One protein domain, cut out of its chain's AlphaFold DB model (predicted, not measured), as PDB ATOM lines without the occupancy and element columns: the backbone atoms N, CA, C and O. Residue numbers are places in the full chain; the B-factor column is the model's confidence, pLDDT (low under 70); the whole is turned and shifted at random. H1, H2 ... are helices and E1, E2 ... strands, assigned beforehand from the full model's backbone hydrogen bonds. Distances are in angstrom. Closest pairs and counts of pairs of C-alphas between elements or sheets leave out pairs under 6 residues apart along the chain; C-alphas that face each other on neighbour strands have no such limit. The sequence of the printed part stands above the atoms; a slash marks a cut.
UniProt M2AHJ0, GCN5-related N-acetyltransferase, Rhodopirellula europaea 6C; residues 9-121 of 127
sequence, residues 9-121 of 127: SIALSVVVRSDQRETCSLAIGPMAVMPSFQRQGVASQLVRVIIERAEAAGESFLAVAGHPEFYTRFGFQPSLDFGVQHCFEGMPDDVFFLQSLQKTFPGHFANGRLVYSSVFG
ATOM      1  N   SER A   9      34.201 -20.291 -57.810       68.81
ATOM      2  CA  SER A   9      35.091 -19.440 -57.031       68.81
ATOM      3  C   SER A   9      36.234 -20.292 -56.508       68.81
ATOM      4  O   SER A   9      36.013 -21.426 -56.084       68.81
ATOM      5  N   ILE A  10      37.440 -19.735 -56.516       71.44
ATOM      6  CA  ILE A  10      38.622 -20.337 -55.895       71.44
ATOM      7  C   ILE A  10      39.048 -19.427 -54.734       71.44
ATOM      8  O   ILE A  10      38.853 -18.211 -54.795       71.44
ATOM      9  N   ALA A  11      39.569 -20.018 -53.659       73.75
ATOM     10  CA  ALA A  11      40.276 -19.302 -52.602       73.75
ATOM     11  C   ALA A  11      41.747 -19.731 -52.636       73.75
ATOM     12  O   ALA A  11      42.041 -20.925 -52.710       73.75
ATOM     13  N   LEU A  12      42.659 -18.765 -52.635       76.56
ATOM     14  CA  LEU A  12      44.102 -18.979 -52.748       76.56
ATOM     15  C   LEU A  12      44.825 -18.215 -51.643       76.56
ATOM     16  O   LEU A  12      44.278 -17.265 -51.093       76.56
ATOM     17  N   SER A  13      46.050 -18.614 -51.306       71.31
ATOM     18  CA  SER A  13      46.801 -17.948 -50.241       71.31
ATOM     19  C   SER A  13      47.093 -16.480 -50.564       71.31
ATOM     20  O   SER A  13      47.435 -16.109 -51.693       71.31
ATOM     21  N   VAL A  14      46.979 -15.649 -49.532       79.88
ATOM     22  CA  VAL A  14      47.357 -14.237 -49.523       79.88
ATOM     23  C   VAL A  14      48.094 -13.931 -48.227       79.88
ATOM     24  O   VAL A  14      47.839 -14.539 -47.189       79.88
ATOM     25  N   VAL A  15      49.023 -12.992 -48.281       81.25
ATOM     26  CA  VAL A  15      49.808 -12.560 -47.130       81.25
ATOM     27  C   VAL A  15      49.716 -11.049 -47.031       81.25
ATOM     28  O   VAL A  15      49.969 -10.347 -48.006       81.25
ATOM     29  N   VAL A  16      49.394 -10.534 -45.847       81.06
ATOM     30  CA  VAL A  16      49.669  -9.133 -45.523       81.06
ATOM     31  C   VAL A  16      51.066  -9.067 -44.920       81.06
ATOM     32  O   VAL A  16      51.320  -9.636 -43.856       81.06
ATOM     33  N   ARG A  17      51.984  -8.394 -45.617       80.25
ATOM     34  CA  ARG A  17      53.348  -8.122 -45.151       80.25
ATOM     35  C   ARG A  17      53.415  -6.724 -44.557       80.25
ATOM     36  O   ARG A  17      53.114  -5.765 -45.252       80.25
ATOM     37  N   SER A  18      53.818  -6.609 -43.302       80.50
ATOM     38  CA  SER A  18      54.100  -5.335 -42.626       80.50
ATOM     39  C   SER A  18      55.552  -5.305 -42.156       80.50
ATOM     40  O   SER A  18      56.195  -6.355 -42.109       80.50
ATOM     41  N   ASP A  19      56.050  -4.136 -41.748       72.00
ATOM     42  CA  ASP A  19      57.452  -3.934 -41.341       72.00
ATOM     43  C   ASP A  19      57.937  -4.905 -40.242       72.00
ATOM     44  O   ASP A  19      59.134  -5.154 -40.121       72.00
ATOM     45  N   GLN A  20      57.028  -5.468 -39.433       66.88
ATOM     46  CA  GLN A  20      57.386  -6.336 -38.304       66.88
ATOM     47  C   GLN A  20      56.773  -7.741 -38.341       66.88
ATOM     48  O   GLN A  20      57.190  -8.590 -37.551       66.88
ATOM     49  N   ARG A  21      55.775  -8.008 -39.201       81.38
ATOM     50  CA  ARG A  21      55.058  -9.298 -39.246       81.38
ATOM     51  C   ARG A  21      54.477  -9.607 -40.622       81.38
ATOM     52  O   ARG A  21      53.970  -8.719 -41.308       81.38
ATOM     53  N   GLU A  22      54.448 -10.894 -40.948       86.38
ATOM     54  CA  GLU A  22      53.610 -11.450 -42.009       86.38
ATOM     55  C   GLU A  22      52.362 -12.087 -41.389       86.38
ATOM     56  O   GLU A  22      52.452 -12.797 -40.387       86.38
ATOM     57  N   THR A  23      51.192 -11.820 -41.966       86.94
ATOM     58  CA  THR A  23      49.931 -12.474 -41.591       86.94
ATOM     59  C   THR A  23      49.365 -13.174 -42.817       86.94
ATOM     60  O   THR A  23      48.957 -12.519 -43.777       86.94
ATOM     61  N   CYS A  24      49.382 -14.506 -42.800       88.31
ATOM     62  CA  CYS A  24      48.843 -15.339 -43.871       88.31
ATOM     63  C   CYS A  24      47.330 -15.506 -43.720       88.31
ATOM     64  O   CYS A  24      46.825 -15.606 -42.602       88.31
ATOM     65  N   SER A  25      46.633 -15.552 -44.853       90.38
ATOM     66  CA  SER A  25      45.205 -15.852 -44.927       90.38
ATOM     67  C   SER A  25      44.801 -16.244 -46.356       90.38
ATOM     68  O   SER A  25      45.656 -16.610 -47.172       90.38
ATOM     69  N   LEU A  26      43.512 -16.140 -46.698       92.19
ATOM     70  CA  LEU A  26      42.992 -16.456 -48.031       92.19
ATOM     71  C   LEU A  26      42.501 -15.217 -48.793       92.19
ATOM     72  O   LEU A  26      41.838 -14.337 -48.247       92.19
ATOM     73  N   ALA A  27      42.783 -15.180 -50.092       92.19
ATOM     74  CA  ALA A  27      42.155 -14.295 -51.056       92.19
ATOM     75  C   ALA A  27      41.094 -15.042 -51.868       92.19
ATOM     76  O   ALA A  27      41.322 -16.154 -52.348       92.19
ATOM     77  N   ILE A  28      39.949 -14.397 -52.072       91.50
ATOM     78  CA  ILE A  28      38.865 -14.890 -52.917       91.50
ATOM     79  C   ILE A  28      39.110 -14.423 -54.352       91.50
ATOM     80  O   ILE A  28      39.171 -13.222 -54.615       91.50
ATOM     81  N   GLY A  29      39.199 -15.359 -55.296       86.19
ATOM     82  CA  GLY A  29      39.241 -15.033 -56.717       86.19
ATOM     83  C   GLY A  29      39.835 -16.133 -57.609       86.19
ATOM     84  O   GLY A  29      40.626 -16.950 -57.136       86.19
ATOM     85  N   PRO A  30      39.489 -16.141 -58.912       87.38
ATOM     86  CA  PRO A  30      38.396 -15.373 -59.516       87.38
ATOM     87  C   PRO A  30      37.027 -15.917 -59.077       87.38
ATOM     88  O   PRO A  30      36.903 -17.085 -58.712       87.38
ATOM     89  N   MET A  31      35.998 -15.069 -59.137       87.75
ATOM     90  CA  MET A  31      34.603 -15.450 -58.906       87.75
ATOM     91  C   MET A  31      33.792 -15.198 -60.173       87.75
ATOM     92  O   MET A  31      33.783 -14.084 -60.693       87.75
ATOM     93  N   ALA A  32      33.094 -16.219 -60.660       87.25
ATOM     94  CA  ALA A  32      32.286 -16.116 -61.865       87.25
ATOM     95  C   ALA A  32      30.951 -16.850 -61.709       87.25
ATOM     96  O   ALA A  32      30.878 -17.949 -61.162       87.25
ATOM     97  N   VAL A  33      29.891 -16.235 -62.233       88.44
ATOM     98  CA  VAL A  33      28.555 -16.826 -62.362       88.44
ATOM     99  C   VAL A  33      28.148 -16.722 -63.820       88.44
ATOM    100  O   VAL A  33      28.266 -15.650 -64.424       88.44
ATOM    101  N   MET A  34      27.651 -17.824 -64.379       89.94
ATOM    102  CA  MET A  34      27.187 -17.851 -65.762       89.94
ATOM    103  C   MET A  34      26.088 -16.790 -65.980       89.94
ATOM    104  O   MET A  34      25.224 -16.657 -65.112       89.94
ATOM    105  N   PRO A  35      26.078 -16.033 -67.101       91.38
ATOM    106  CA  PRO A  35      25.186 -14.880 -67.275       91.38
ATOM    107  C   PRO A  35      23.705 -15.156 -66.990       91.38
ATOM    108  O   PRO A  35      23.053 -14.361 -66.318       91.38
ATOM    109  N   SER A  36      23.192 -16.321 -67.400       93.25
ATOM    110  CA  SER A  36      21.801 -16.742 -67.164       93.25
ATOM    111  C   SER A  36      21.436 -16.957 -65.688       93.25
ATOM    112  O   SER A  36      20.260 -17.088 -65.368       93.25
ATOM    113  N   PHE A  37      22.427 -16.998 -64.796       89.31
ATOM    114  CA  PHE A  37      22.285 -17.202 -63.351       89.31
ATOM    115  C   PHE A  37      22.743 -15.989 -62.525       89.31
ATOM    116  O   PHE A  37      22.712 -16.008 -61.291       89.31
ATOM    117  N   GLN A  38      23.166 -14.907 -63.183       89.75
ATOM    118  CA  GLN A  38      23.502 -13.656 -62.508       89.75
ATOM    119  C   GLN A  38      22.246 -12.986 -61.940       89.75
ATOM    120  O   GLN A  38      21.121 -13.272 -62.339       89.75
ATOM    121  N   ARG A  39      22.439 -12.083 -60.969       90.62
ATOM    122  CA  ARG A  39      21.367 -11.331 -60.279       90.62
ATOM    123  C   ARG A  39      20.331 -12.187 -59.529       90.62
ATOM    124  O   ARG A  39      19.382 -11.638 -58.989       90.62
ATOM    125  N   GLN A  40      20.560 -13.494 -59.406       94.44
ATOM    126  CA  GLN A  40      19.725 -14.431 -58.639       94.44
ATOM    127  C   GLN A  40      20.309 -14.757 -57.250       94.44
ATOM    128  O   GLN A  40      19.845 -15.654 -56.558       94.44
ATOM    129  N   GLY A  41      21.369 -14.054 -56.833       92.62
ATOM    130  CA  GLY A  41      22.007 -14.255 -55.527       92.62
ATOM    131  C   GLY A  41      23.022 -15.403 -55.454       92.62
ATOM    132  O   GLY A  41      23.578 -15.624 -54.383       92.62
ATOM    133  N   VAL A  42      23.327 -16.082 -56.566       92.69
ATOM    134  CA  VAL A  42      24.287 -17.207 -56.614       92.69
ATOM    135  C   VAL A  42      25.665 -16.814 -56.070       92.69
ATOM    136  O   VAL A  42      26.163 -17.448 -55.144       92.69
ATOM    137  N   ALA A  43      26.252 -15.724 -56.575       91.50
ATOM    138  CA  ALA A  43      27.541 -15.230 -56.087       91.50
ATOM    139  C   ALA A  43      27.484 -14.854 -54.596       91.50
ATOM    140  O   ALA A  43      28.440 -15.070 -53.862       91.50
ATOM    141  N   SER A  44      26.341 -14.342 -54.122       94.00
ATOM    142  CA  SER A  44      26.163 -14.019 -52.706       94.00
ATOM    143  C   SER A  44      26.202 -15.257 -51.817       94.00
ATOM    144  O   SER A  44      26.785 -15.212 -50.740       94.00
ATOM    145  N   GLN A  45      25.573 -16.350 -52.255       93.81
ATOM    146  CA  GLN A  45      25.610 -17.612 -51.519       93.81
ATOM    147  C   GLN A  45      27.021 -18.200 -51.508       93.81
ATOM    148  O   GLN A  45      27.475 -18.655 -50.465       93.81
ATOM    149  N   LEU A  46      27.747 -18.115 -52.626       91.94
ATOM    150  CA  LEU A  46      29.146 -18.536 -52.670       91.94
ATOM    151  C   LEU A  46      30.019 -17.760 -51.680       91.94
ATOM    152  O   LEU A  46      30.762 -18.388 -50.934       91.94
ATOM    153  N   VAL A  47      29.907 -16.427 -51.630       94.12
ATOM    154  CA  VAL A  47      30.669 -15.612 -50.668       94.12
ATOM    155  C   VAL A  47      30.376 -16.039 -49.231       94.12
ATOM    156  O   VAL A  47      31.312 -16.250 -48.469       94.12
ATOM    157  N   ARG A  48      29.101 -16.235 -48.865       95.12
ATOM    158  CA  ARG A  48      28.725 -16.680 -47.511       95.12
ATOM    159  C   ARG A  48      29.340 -18.028 -47.152       95.12
ATOM    160  O   ARG A  48      29.958 -18.142 -46.104       95.12
ATOM    161  N   VAL A  49      29.256 -19.009 -48.051       94.06
ATOM    162  CA  VAL A  49      29.856 -20.336 -47.833       94.06
ATOM    163  C   VAL A  49      31.381 -20.251 -47.705       94.06
ATOM    164  O   VAL A  49      31.971 -20.994 -46.925       94.06
ATOM    165  N   ILE A  50      32.038 -19.367 -48.461       93.56
ATOM    166  CA  ILE A  50      33.487 -19.150 -48.344       93.56
ATOM    167  C   ILE A  50      33.834 -18.558 -46.976       93.56
ATOM    168  O   ILE A  50      34.756 -19.061 -46.339       93.56
ATOM    169  N   ILE A  51      33.087 -17.548 -46.520       94.56
ATOM    170  CA  ILE A  51      33.259 -16.937 -45.194       94.56
ATOM    171  C   ILE A  51      33.103 -17.997 -44.104       94.56
ATOM    172  O   ILE A  51      34.038 -18.215 -43.343       94.56
ATOM    173  N   GLU A  52      31.986 -18.730 -44.099       94.75
ATOM    174  CA  GLU A  52      31.709 -19.785 -43.114       94.75
ATOM    175  C   GLU A  52      32.826 -20.840 -43.065       94.75
ATOM    176  O   GLU A  52      33.245 -21.279 -41.993       94.75
ATOM    177  N   ARG A  53      33.346 -21.253 -44.229       93.25
ATOM    178  CA  ARG A  53      34.437 -22.235 -44.302       93.25
ATOM    179  C   ARG A  53      35.770 -21.675 -43.825       93.25
ATOM    180  O   ARG A  53      36.513 -22.404 -43.175       93.25
ATOM    181  N   ALA A  54      36.082 -20.428 -44.158       92.38
ATOM    182  CA  ALA A  54      37.314 -19.779 -43.727       92.38
ATOM    183  C   ALA A  54      37.309 -19.534 -42.209       92.38
ATOM    184  O   ALA A  54      38.307 -19.802 -41.544       92.38
ATOM    185  N   GLU A  55      36.165 -19.138 -41.643       92.69
ATOM    186  CA  GLU A  55      35.968 -19.040 -40.191       92.69
ATOM    187  C   GLU A  55      36.175 -20.399 -39.514       92.69
ATOM    188  O   GLU A  55      36.947 -20.508 -38.561       92.69
ATOM    189  N   ALA A  56      35.549 -21.459 -40.036       92.31
ATOM    190  CA  ALA A  56      35.698 -22.815 -39.505       92.31
ATOM    191  C   ALA A  56      37.135 -23.358 -39.617       92.31
ATOM    192  O   ALA A  56      37.547 -24.178 -38.797       92.31
ATOM    193  N   ALA A  57      37.899 -22.903 -40.615       90.81
ATOM    194  CA  ALA A  57      39.312 -23.235 -40.790       90.81
ATOM    195  C   ALA A  57      40.251 -22.414 -39.885       90.81
ATOM    196  O   ALA A  57      41.444 -22.706 -39.828       90.81
ATOM    197  N   GLY A  58      39.733 -21.417 -39.160       90.00
ATOM    198  CA  GLY A  58      40.531 -20.557 -38.290       90.00
ATOM    199  C   GLY A  58      41.356 -19.514 -39.042       90.00
ATOM    200  O   GLY A  58      42.343 -19.018 -38.498       90.00
ATOM    201  N   GLU A  59      40.967 -19.163 -40.270       90.81
ATOM    202  CA  GLU A  59      41.604 -18.081 -41.019       90.81
ATOM    203  C   GLU A  59      41.432 -16.746 -40.286       90.81
ATOM    204  O   GLU A  59      40.470 -16.527 -39.545       90.81
ATOM    205  N   SER A  60      42.398 -15.844 -40.453       89.56
ATOM    206  CA  SER A  60      42.392 -14.561 -39.738       89.56
ATOM    207  C   SER A  60      41.553 -13.503 -40.457       89.56
ATOM    208  O   SER A  60      40.849 -12.718 -39.816       89.56
ATOM    209  N   PHE A  61      41.589 -13.511 -41.789       92.25
ATOM    210  CA  PHE A  61      40.817 -12.624 -42.655       92.25
ATOM    211  C   PHE A  61      40.552 -13.220 -44.043       92.25
ATOM    212  O   PHE A  61      41.120 -14.235 -44.437       92.25
ATOM    213  N   LEU A  62      39.725 -12.550 -44.833       94.56
ATOM    214  CA  LEU A  62      39.611 -12.775 -46.270       94.56
ATOM    215  C   LEU A  62      39.995 -11.512 -47.020       94.56
ATOM    216  O   LEU A  62      39.602 -10.421 -46.619       94.56
ATOM    217  N   ALA A  63      40.733 -11.658 -48.115       95.19
ATOM    218  CA  ALA A  63      41.002 -10.573 -49.049       95.19
ATOM    219  C   ALA A  63      40.229 -10.765 -50.352       95.19
ATOM    220  O   ALA A  63      39.977 -11.890 -50.783       95.19
ATOM    221  N   VAL A  64      39.885  -9.672 -51.024       94.81
ATOM    222  CA  VAL A  64      39.287  -9.729 -52.359       94.81
ATOM    223  C   VAL A  64      39.608  -8.474 -53.156       94.81
ATOM    224  O   VAL A  64      39.709  -7.387 -52.594       94.81
ATOM    225  N   ALA A  65      39.757  -8.640 -54.469       93.81
ATOM    226  CA  ALA A  65      39.777  -7.542 -55.425       93.81
ATOM    227  C   ALA A  65      38.463  -7.560 -56.226       93.81
ATOM    228  O   ALA A  65      38.128  -8.585 -56.823       93.81
ATOM    229  N   GLY A  66      37.701  -6.466 -56.235       91.81
ATOM    230  CA  GLY A  66      36.445  -6.391 -56.980       91.81
ATOM    231  C   GLY A  66      35.590  -5.159 -56.679       91.81
ATOM    232  O   GLY A  66      36.090  -4.130 -56.245       91.81
ATOM    233  N   HIS A  67      34.285  -5.246 -56.956       89.62
ATOM    234  CA  HIS A  67      33.387  -4.088 -56.881       89.62
ATOM    235  C   HIS A  67      32.918  -3.774 -55.443       89.62
ATOM    236  O   HIS A  67      32.328  -4.657 -54.806       89.62
ATOM    237  N   PRO A  68      33.060  -2.518 -54.964       88.19
ATOM    238  CA  PRO A  68      32.702  -2.129 -53.596       88.19
ATOM    239  C   PRO A  68      31.262  -2.483 -53.202       88.19
ATOM    240  O   PRO A  68      31.025  -3.097 -52.160       88.19
ATOM    241  N   GLU A  69      30.290  -2.167 -54.061       89.12
ATOM    242  CA  GLU A  69      28.859  -2.406 -53.804       89.12
ATOM    243  C   GLU A  69      28.525  -3.889 -53.582       89.12
ATOM    244  O   GLU A  69      27.564  -4.234 -52.892       89.12
ATOM    245  N   PHE A  70      29.319  -4.792 -54.165       92.25
ATOM    246  CA  PHE A  70      29.080  -6.222 -54.055       92.25
ATOM    247  C   PHE A  70      29.668  -6.818 -52.776       92.25
ATOM    248  O   PHE A  70      29.027  -7.688 -52.185       92.25
ATOM    249  N   TYR A  71      30.869  -6.406 -52.363       94.31
ATOM    250  CA  TYR A  71      31.580  -7.042 -51.247       94.31
ATOM    251  C   TYR A  71      31.245  -6.423 -49.887       94.31
ATOM    252  O   TYR A  71      31.137  -7.153 -48.900       94.31
ATOM    253  N   THR A  72      30.972  -5.117 -49.831       94.12
ATOM    254  CA  THR A  72      30.662  -4.402 -48.574       94.12
ATOM    255  C   THR A  72      29.478  -4.994 -47.806       94.12
ATOM    256  O   THR A  72      29.502  -5.073 -46.580       94.12
ATOM    257  N   ARG A  73      28.470  -5.529 -48.503       94.75
ATOM    258  CA  ARG A  73      27.307  -6.201 -47.886       94.75
ATOM    259  C   ARG A  73      27.627  -7.491 -47.115       94.75
ATOM    260  O   ARG A  73      26.735  -8.025 -46.462       94.75
ATOM    261  N   PHE A  74      28.846  -8.021 -47.229       95.12
ATOM    262  CA  PHE A  74      29.311  -9.193 -46.476       95.12
ATOM    263  C   PHE A  74      30.293  -8.833 -45.353       95.12
ATOM    264  O   PHE A  74      30.848  -9.734 -44.739       95.12
ATOM    265  N   GLY A  75      30.505  -7.543 -45.073       93.62
ATOM    266  CA  GLY A  75      31.437  -7.088 -44.036       93.62
ATOM    267  C   GLY A  75      32.874  -6.877 -44.520       93.62
ATOM    268  O   GLY A  75      33.757  -6.648 -43.701       93.62
ATOM    269  N   PHE A  76      33.117  -6.926 -45.833       95.19
ATOM    270  CA  PHE A  76      34.380  -6.475 -46.411       95.19
ATOM    271  C   PHE A  76      34.492  -4.948 -46.326       95.19
ATOM    272  O   PHE A  76      33.549  -4.231 -46.663       95.19
ATOM    273  N   GLN A  77      35.663  -4.460 -45.935       94.12
ATOM    274  CA  GLN A  77      36.008  -3.041 -45.872       94.12
ATOM    275  C   GLN A  77      37.247  -2.772 -46.738       94.12
ATOM    276  O   GLN A  77      38.049  -3.693 -46.924       94.12
ATOM    277  N   PRO A  78      37.408  -1.562 -47.302       94.62
ATOM    278  CA  PRO A  78      38.597  -1.198 -48.069       94.62
ATOM    279  C   PRO A  78      39.890  -1.580 -47.341       94.62
ATOM    280  O   PRO A  78      40.033  -1.335 -46.145       94.62
ATOM    281  N   SER A  79      40.858  -2.175 -48.044       94.44
ATOM    282  CA  SER A  79      42.120  -2.608 -47.420       94.44
ATOM    283  C   SER A  79      42.901  -1.434 -46.820       94.44
ATOM    284  O   SER A  79      43.586  -1.584 -45.807       94.44
ATOM    285  N   LEU A  80      42.746  -0.249 -47.417       93.31
ATOM    286  CA  LEU A  80      43.329   0.998 -46.937       93.31
ATOM    287  C   LEU A  80      42.844   1.398 -45.538       93.31
ATOM    288  O   LEU A  80      43.633   1.973 -44.789       93.31
ATOM    289  N   ASP A  81      41.619   1.034 -45.141       92.00
ATOM    290  CA  ASP A  81      41.100   1.308 -43.790       92.00
ATOM    291  C   ASP A  81      41.923   0.575 -42.714       92.00
ATOM    292  O   ASP A  81      41.996   1.002 -41.562       92.00
ATOM    293  N   PHE A  82      42.612  -0.501 -43.106       90.44
ATOM    294  CA  PHE A  82      43.524  -1.269 -42.261       90.44
ATOM    295  C   PHE A  82      44.997  -0.880 -42.445       90.44
ATOM    296  O   PHE A  82      45.869  -1.539 -41.882       90.44
ATOM    297  N   GLY A  83      45.302   0.159 -43.231       91.19
ATOM    298  CA  GLY A  83      46.677   0.536 -43.576       91.19
ATOM    299  C   GLY A  83      47.354  -0.413 -44.571       91.19
ATOM    300  O   GLY A  83      48.581  -0.453 -44.635       91.19
ATOM    301  N   VAL A  84      46.577  -1.194 -45.335       92.75
ATOM    302  CA  VAL A  84      47.094  -2.202 -46.271       92.75
ATOM    303  C   VAL A  84      46.958  -1.738 -47.724       92.75
ATOM    304  O   VAL A  84      45.850  -1.592 -48.243       92.75
ATOM    305  N   GLN A  85      48.091  -1.584 -48.409       94.94
ATOM    306  CA  GLN A  85      48.182  -1.267 -49.838       94.94
ATOM    307  C   GLN A  85      48.293  -2.539 -50.694       94.94
ATOM    308  O   GLN A  85      48.788  -3.560 -50.223       94.94
ATOM    309  N   HIS A  86      47.898  -2.492 -51.970       94.62
ATOM    310  CA  HIS A  86      48.094  -3.607 -52.910       94.62
ATOM    311  C   HIS A  86      49.353  -3.439 -53.763       94.62
ATOM    312  O   HIS A  86      49.747  -2.325 -54.103       94.62
ATOM    313  N   CYS A  87      49.942  -4.559 -54.185       94.50
ATOM    314  CA  CYS A  87      51.183  -4.568 -54.965       94.50
ATOM    315  C   CYS A  87      50.989  -4.609 -56.495       94.50
ATOM    316  O   CYS A  87      51.978  -4.665 -57.219       94.50
ATOM    317  N   PHE A  88      49.754  -4.600 -57.004       93.88
ATOM    318  CA  PHE A  88      49.474  -4.623 -58.449       93.88
ATOM    319  C   PHE A  88      49.599  -3.238 -59.098       93.88
ATOM    320  O   PHE A  88      48.882  -2.315 -58.713       93.88
ATOM    321  N   GLU A  89      50.479  -3.094 -60.089       93.69
ATOM    322  CA  GLU A  89      50.613  -1.863 -60.876       93.69
ATOM    323  C   GLU A  89      49.386  -1.636 -61.779       93.69
ATOM    324  O   GLU A  89      48.810  -2.578 -62.323       93.69
ATOM    325  N   GLY A  90      48.960  -0.376 -61.925       92.00
ATOM    326  CA  GLY A  90      47.853   0.014 -62.807       92.00
ATOM    327  C   GLY A  90      46.446  -0.339 -62.310       92.00
ATOM    328  O   GLY A  90      45.474  -0.008 -62.987       92.00
ATOM    329  N   MET A  91      46.309  -0.974 -61.141       92.25
ATOM    330  CA  MET A  91      45.005  -1.176 -60.501       92.25
ATOM    331  C   MET A  91      44.634   0.005 -59.590       92.25
ATOM    332  O   MET A  91      45.521   0.558 -58.937       92.25
ATOM    333  N   PRO A  92      43.346   0.389 -59.525       93.06
ATOM    334  CA  PRO A  92      42.865   1.375 -58.562       93.06
ATOM    335  C   PRO A  92      42.999   0.885 -57.116       93.06
ATOM    336  O   PRO A  92      42.860  -0.306 -56.846       93.06
ATOM    337  N   ASP A  93      43.198   1.802 -56.173       91.56
ATOM    338  CA  ASP A  93      43.314   1.454 -54.750       91.56
ATOM    339  C   ASP A  93      41.977   1.033 -54.111       91.56
ATOM    340  O   ASP A  93      41.952   0.289 -53.132       91.56
ATOM    341  N   ASP A  94      40.856   1.486 -54.670       92.44
ATOM    342  CA  ASP A  94      39.505   1.332 -54.121       92.44
ATOM    343  C   ASP A  94      38.819   0.007 -54.495       92.44
ATOM    344  O   ASP A  94      37.639  -0.191 -54.195       92.44
ATOM    345  N   VAL A  95      39.551  -0.923 -55.120       95.06
ATOM    346  CA  VAL A  95      39.025  -2.247 -55.492       95.06
ATOM    347  C   VAL A  95      39.496  -3.370 -54.573       95.06
ATOM    348  O   VAL A  95      39.047  -4.497 -54.753       95.06
ATOM    349  N   PHE A  96      40.368  -3.107 -53.595       95.88
ATOM    350  CA  PHE A  96      40.879  -4.123 -52.671       95.88
ATOM    351  C   PHE A  96      40.205  -4.028 -51.306       95.88
ATOM    352  O   PHE A  96      40.126  -2.959 -50.703       95.88
ATOM    353  N   PHE A  97      39.751  -5.171 -50.794       95.56
ATOM    354  CA  PHE A  97      39.000  -5.251 -49.550       95.56
ATOM    355  C   PHE A  97      39.495  -6.376 -48.654       95.56
ATOM    356  O   PHE A  97      39.928  -7.423 -49.141       95.56
ATOM    357  N   LEU A  98      39.349  -6.174 -47.347       94.75
ATOM    358  CA  LEU A  98      39.585  -7.170 -46.311       94.75
ATOM    359  C   LEU A  98      38.312  -7.381 -45.483       94.75
ATOM    360  O   LEU A  98      37.589  -6.433 -45.188       94.75
ATOM    361  N   GLN A  99      38.057  -8.620 -45.082       93.88
ATOM    362  CA  GLN A  99      37.069  -8.965 -44.064       93.88
ATOM    363  C   GLN A  99      37.781  -9.694 -42.930       93.88
ATOM    364  O   GLN A  99      38.347 -10.764 -43.140       93.88
ATOM    365  N   SER A 100      37.728  -9.135 -41.725       91.94
ATOM    366  CA  SER A 100      38.174  -9.841 -40.525       91.94
ATOM    367  C   SER A 100      37.263 -11.037 -40.231       91.94
ATOM    368  O   SER A 100      36.040 -10.892 -40.247       91.94
ATOM    369  N   LEU A 101      37.856 -12.189 -39.914       90.62
ATOM    370  CA  LEU A 101      37.135 -13.393 -39.480       90.62
ATOM    371  C   LEU A 101      37.312 -13.695 -37.986       90.62
ATOM    372  O   LEU A 101      36.669 -14.588 -37.438       90.62
ATOM    373  N   GLN A 102      38.181 -12.950 -37.298       81.25
ATOM    374  CA  GLN A 102      38.483 -13.163 -35.886       81.25
ATOM    375  C   GLN A 102      38.239 -11.901 -35.065       81.25
ATOM    376  O   GLN A 102      38.449 -10.776 -35.513       81.25
ATOM    377  N   LYS A 103      37.862 -12.091 -33.794       69.19
ATOM    378  CA  LYS A 103      37.702 -10.979 -32.840       69.19
ATOM    379  C   LYS A 103      38.990 -10.177 -32.651       69.19
ATOM    380  O   LYS A 103      38.924  -8.984 -32.380       69.19
ATOM    381  N   THR A 104      40.140 -10.832 -32.792       61.66
ATOM    382  CA  THR A 104      41.469 -10.254 -32.572       61.66
ATOM    383  C   THR A 104      42.188 -10.030 -33.900       61.66
ATOM    384  O   THR A 104      43.320 -10.463 -34.096       61.66
ATOM    385  N   PHE A 105      41.516  -9.388 -34.850       69.38
ATOM    386  CA  PHE A 105      42.174  -8.945 -36.071       69.38
ATOM    387  C   PHE A 105      43.045  -7.722 -35.775       69.38
ATOM    388  O   PHE A 105      42.597  -6.845 -35.026       69.38
ATOM    389  N   PRO A 106      44.274  -7.633 -36.314       64.62
ATOM    390  CA  PRO A 106      45.073  -6.426 -36.188       64.62
ATOM    391  C   PRO A 106      44.270  -5.267 -36.774       64.62
ATOM    392  O   PRO A 106      44.079  -5.180 -37.982       64.62
ATOM    393  N   GLY A 107      43.764  -4.383 -35.910       66.19
ATOM    394  CA  GLY A 107      42.966  -3.232 -36.339       66.19
ATOM    395  C   GLY A 107      43.741  -2.273 -37.247       66.19
ATOM    396  O   GLY A 107      43.149  -1.371 -37.824       66.19
ATOM    397  N   HIS A 108      45.059  -2.467 -37.374       75.69
ATOM    398  CA  HIS A 108      45.920  -1.733 -38.280       75.69
ATOM    399  C   HIS A 108      47.199  -2.525 -38.598       75.69
ATOM    400  O   HIS A 108      47.850  -3.052 -37.691       75.69
ATOM    401  N   PHE A 109      47.588  -2.563 -39.873       80.12
ATOM    402  CA  PHE A 109      48.885  -3.047 -40.340       80.12
ATOM    403  C   PHE A 109      49.726  -1.833 -40.732       80.12
ATOM    404  O   PHE A 109      49.529  -1.257 -41.798       80.12
ATOM    405  N   ALA A 110      50.666  -1.431 -39.873       78.06
ATOM    406  CA  ALA A 110      51.569  -0.328 -40.194       78.06
ATOM    407  C   ALA A 110      52.361  -0.659 -41.474       78.06
ATOM    408  O   ALA A 110      53.082  -1.660 -41.511       78.06
ATOM    409  N   ASN A 111      52.185   0.160 -42.516       82.50
ATOM    410  CA  ASN A 111      52.777  -0.031 -43.847       82.50
ATOM    411  C   ASN A 111      52.495  -1.422 -44.455       82.50
ATOM    412  O   ASN A 111      53.366  -2.032 -45.078       82.50
ATOM    413  N   GLY A 112      51.284  -1.948 -44.252       90.62
ATOM    414  CA  GLY A 112      50.895  -3.259 -44.756       90.62
ATOM    415  C   GLY A 112      50.866  -3.322 -46.286       90.62
ATOM    416  O   GLY A 112      50.382  -2.415 -46.958       90.62
ATOM    417  N   ARG A 113      51.329  -4.437 -46.848       93.31
ATOM    418  CA  ARG A 113      51.254  -4.762 -48.275       93.31
ATOM    419  C   ARG A 113      50.534  -6.084 -48.472       93.31
ATOM    420  O   ARG A 113      50.947  -7.105 -47.924       93.31
ATOM    421  N   LEU A 114      49.481  -6.068 -49.275       93.31
ATOM    422  CA  LEU A 114      48.728  -7.244 -49.674       93.31
ATOM    423  C   LEU A 114      49.461  -7.950 -50.818       93.31
ATOM    424  O   LEU A 114      49.527  -7.442 -51.938       93.31
ATOM    425  N   VAL A 115      50.020  -9.117 -50.510       93.06
ATOM    426  CA  VAL A 115      50.783  -9.961 -51.429       93.06
ATOM    427  C   VAL A 115      50.005 -11.244 -51.688       93.06
ATOM    428  O   VAL A 115      49.858 -12.101 -50.820       93.06
ATOM    429  N   TYR A 116      49.499 -11.381 -52.904       91.06
ATOM    430  CA  TYR A 116      48.818 -12.573 -53.393       91.06
ATOM    431  C   TYR A 116      49.832 -13.641 -53.806       91.06
ATOM    432  O   TYR A 116      50.999 -13.350 -54.081       91.06
ATOM    433  N   SER A 117      49.374 -14.887 -53.926       87.75
ATOM    434  CA  SER A 117      50.125 -15.920 -54.645       87.75
ATOM    435  C   SER A 117      50.547 -15.439 -56.045       87.75
ATOM    436  O   SER A 117      49.806 -14.722 -56.721       87.75
ATOM    437  N   SER A 118      51.726 -15.860 -56.514       87.31
ATOM    438  CA  SER A 118      52.292 -15.447 -57.810       87.31
ATOM    439  C   SER A 118      51.426 -15.824 -59.018       87.31
ATOM    440  O   SER A 118      51.579 -15.243 -60.092       87.31
ATOM    441  N   VAL A 119      50.473 -16.746 -58.850       86.31
ATOM    442  CA  VAL A 119      49.495 -17.121 -59.887       86.31
ATOM    443  C   VAL A 119      48.551 -15.977 -60.275       86.31
ATOM    444  O   VAL A 119      47.965 -16.024 -61.352       86.31
ATOM    445  N   PHE A 120      48.423 -14.938 -59.440       84.50
ATOM    446  CA  PHE A 120      47.647 -13.728 -59.745       84.50
ATOM    447  C   PHE A 120      48.413 -12.706 -60.599       84.50
ATOM    448  O   PHE A 120      47.885 -11.638 -60.897       84.50
ATOM    449  N   GLY A 121      49.636 -13.027 -61.023       87.75
ATOM    450  CA  GLY A 121      50.444 -12.170 -61.880       87.75
ATOM    451  C   GLY A 121      51.455 -11.324 -61.110       87.75
ATOM    452  O   GLY A 121      51.837 -11.634 -59.977       87.75
TER     453      GLY A 121
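What this domain is: This is residues 9 to 121 of the 127 residues of the protein "GCN5-related N-acetyltransferase" of Rhodopirellula europaea 6C (UniProt M2AHJ0). One six-stranded sheet is curled like part of a barrel and folded back on itself, so that E4, E6 and E1 face E3 and E5, with the long strand E2 as the hinge. H1 packs along E2 on one face, H2 covers E5 on the same face, and residues 35 to 40 stick out. The printed part has 113 residues with three named helices and six named strands, in the order E1 E2 H1 E3 H2 H3 E4 E5 E6; the sheet is mixed, in the order E4 E6 E1 E2 E3 E5. The class is mixed, helices and strands. The whole is compact, with a radius of gyration of the C-alphas of 13.7 A and spans of 46 by 34 by 24 A.

Where its parts are: E1, residues 9 to 17, begins at C-alpha 9 (35.091, -19.440, -57.031) and is 24.5 A long. E2, residues 22 to 33, measures 32.7 A, and H1, residues 42 to 56, 21.3 A. E3 is residues 61 to 65, 13.8 A; H2 residues 68 to 74, 10.6 A; H3 residues 79 to 82, 5.5 A; E4 residues 84 to 86, 6.9 A; E5 residues 96 to 100, 13.7 A. E6, residues 112 to 116, 12.9 A, ends at C-alpha 116 (48.818, -12.573, -53.393).

How they stand to each other: The sheet is strongly twisted, with edge strands E4 and E5. E1 and E2 form an antiparallel hairpin, N 14 and O 25 being 2.9 A apart. E2 and E3 are parallel, with N 28 and O 63 at 2.8 A; E2, H1 and E3 make a strand-helix-strand unit, two parallel neighbour strands with a helix between, its crossover right-handed. E3 and E5 are antiparallel, with N 62 and O 99 at 2.8 A. E6 is antiparallel to E1, with N 15 and O 115 at 2.8 A, and parallel to E4, with N 85 and O 112 at 2.8 A. H1 is on the sheet at a height of 7.6 A, over E2 and, only just, E3 with 3 C-alphas; its closest C-alphas to E2 are Ala 43 and Val 33, 6.6 A. H1 and H2 are close but not clearly touching, the C-alphas of Arg 48 and Phe 74 being 7.6 A apart. H3 is on the sheet, over none of its strands. In H1 every O i to N i+4 pair is within hydrogen-bond range; H2 has 1 of 3, and 2 of 4 O i to N i+3 pairs; H3 is too short for an i+4 pair.

The domain as a whole: The two farthest C-alphas, Gln 20 and Ser 36, are 47.0 A apart. The printed part has no cut. The link from E5 to E6, 11 residues, is long. Confidence is under 70 at residues 9, 20 and 103 to 107.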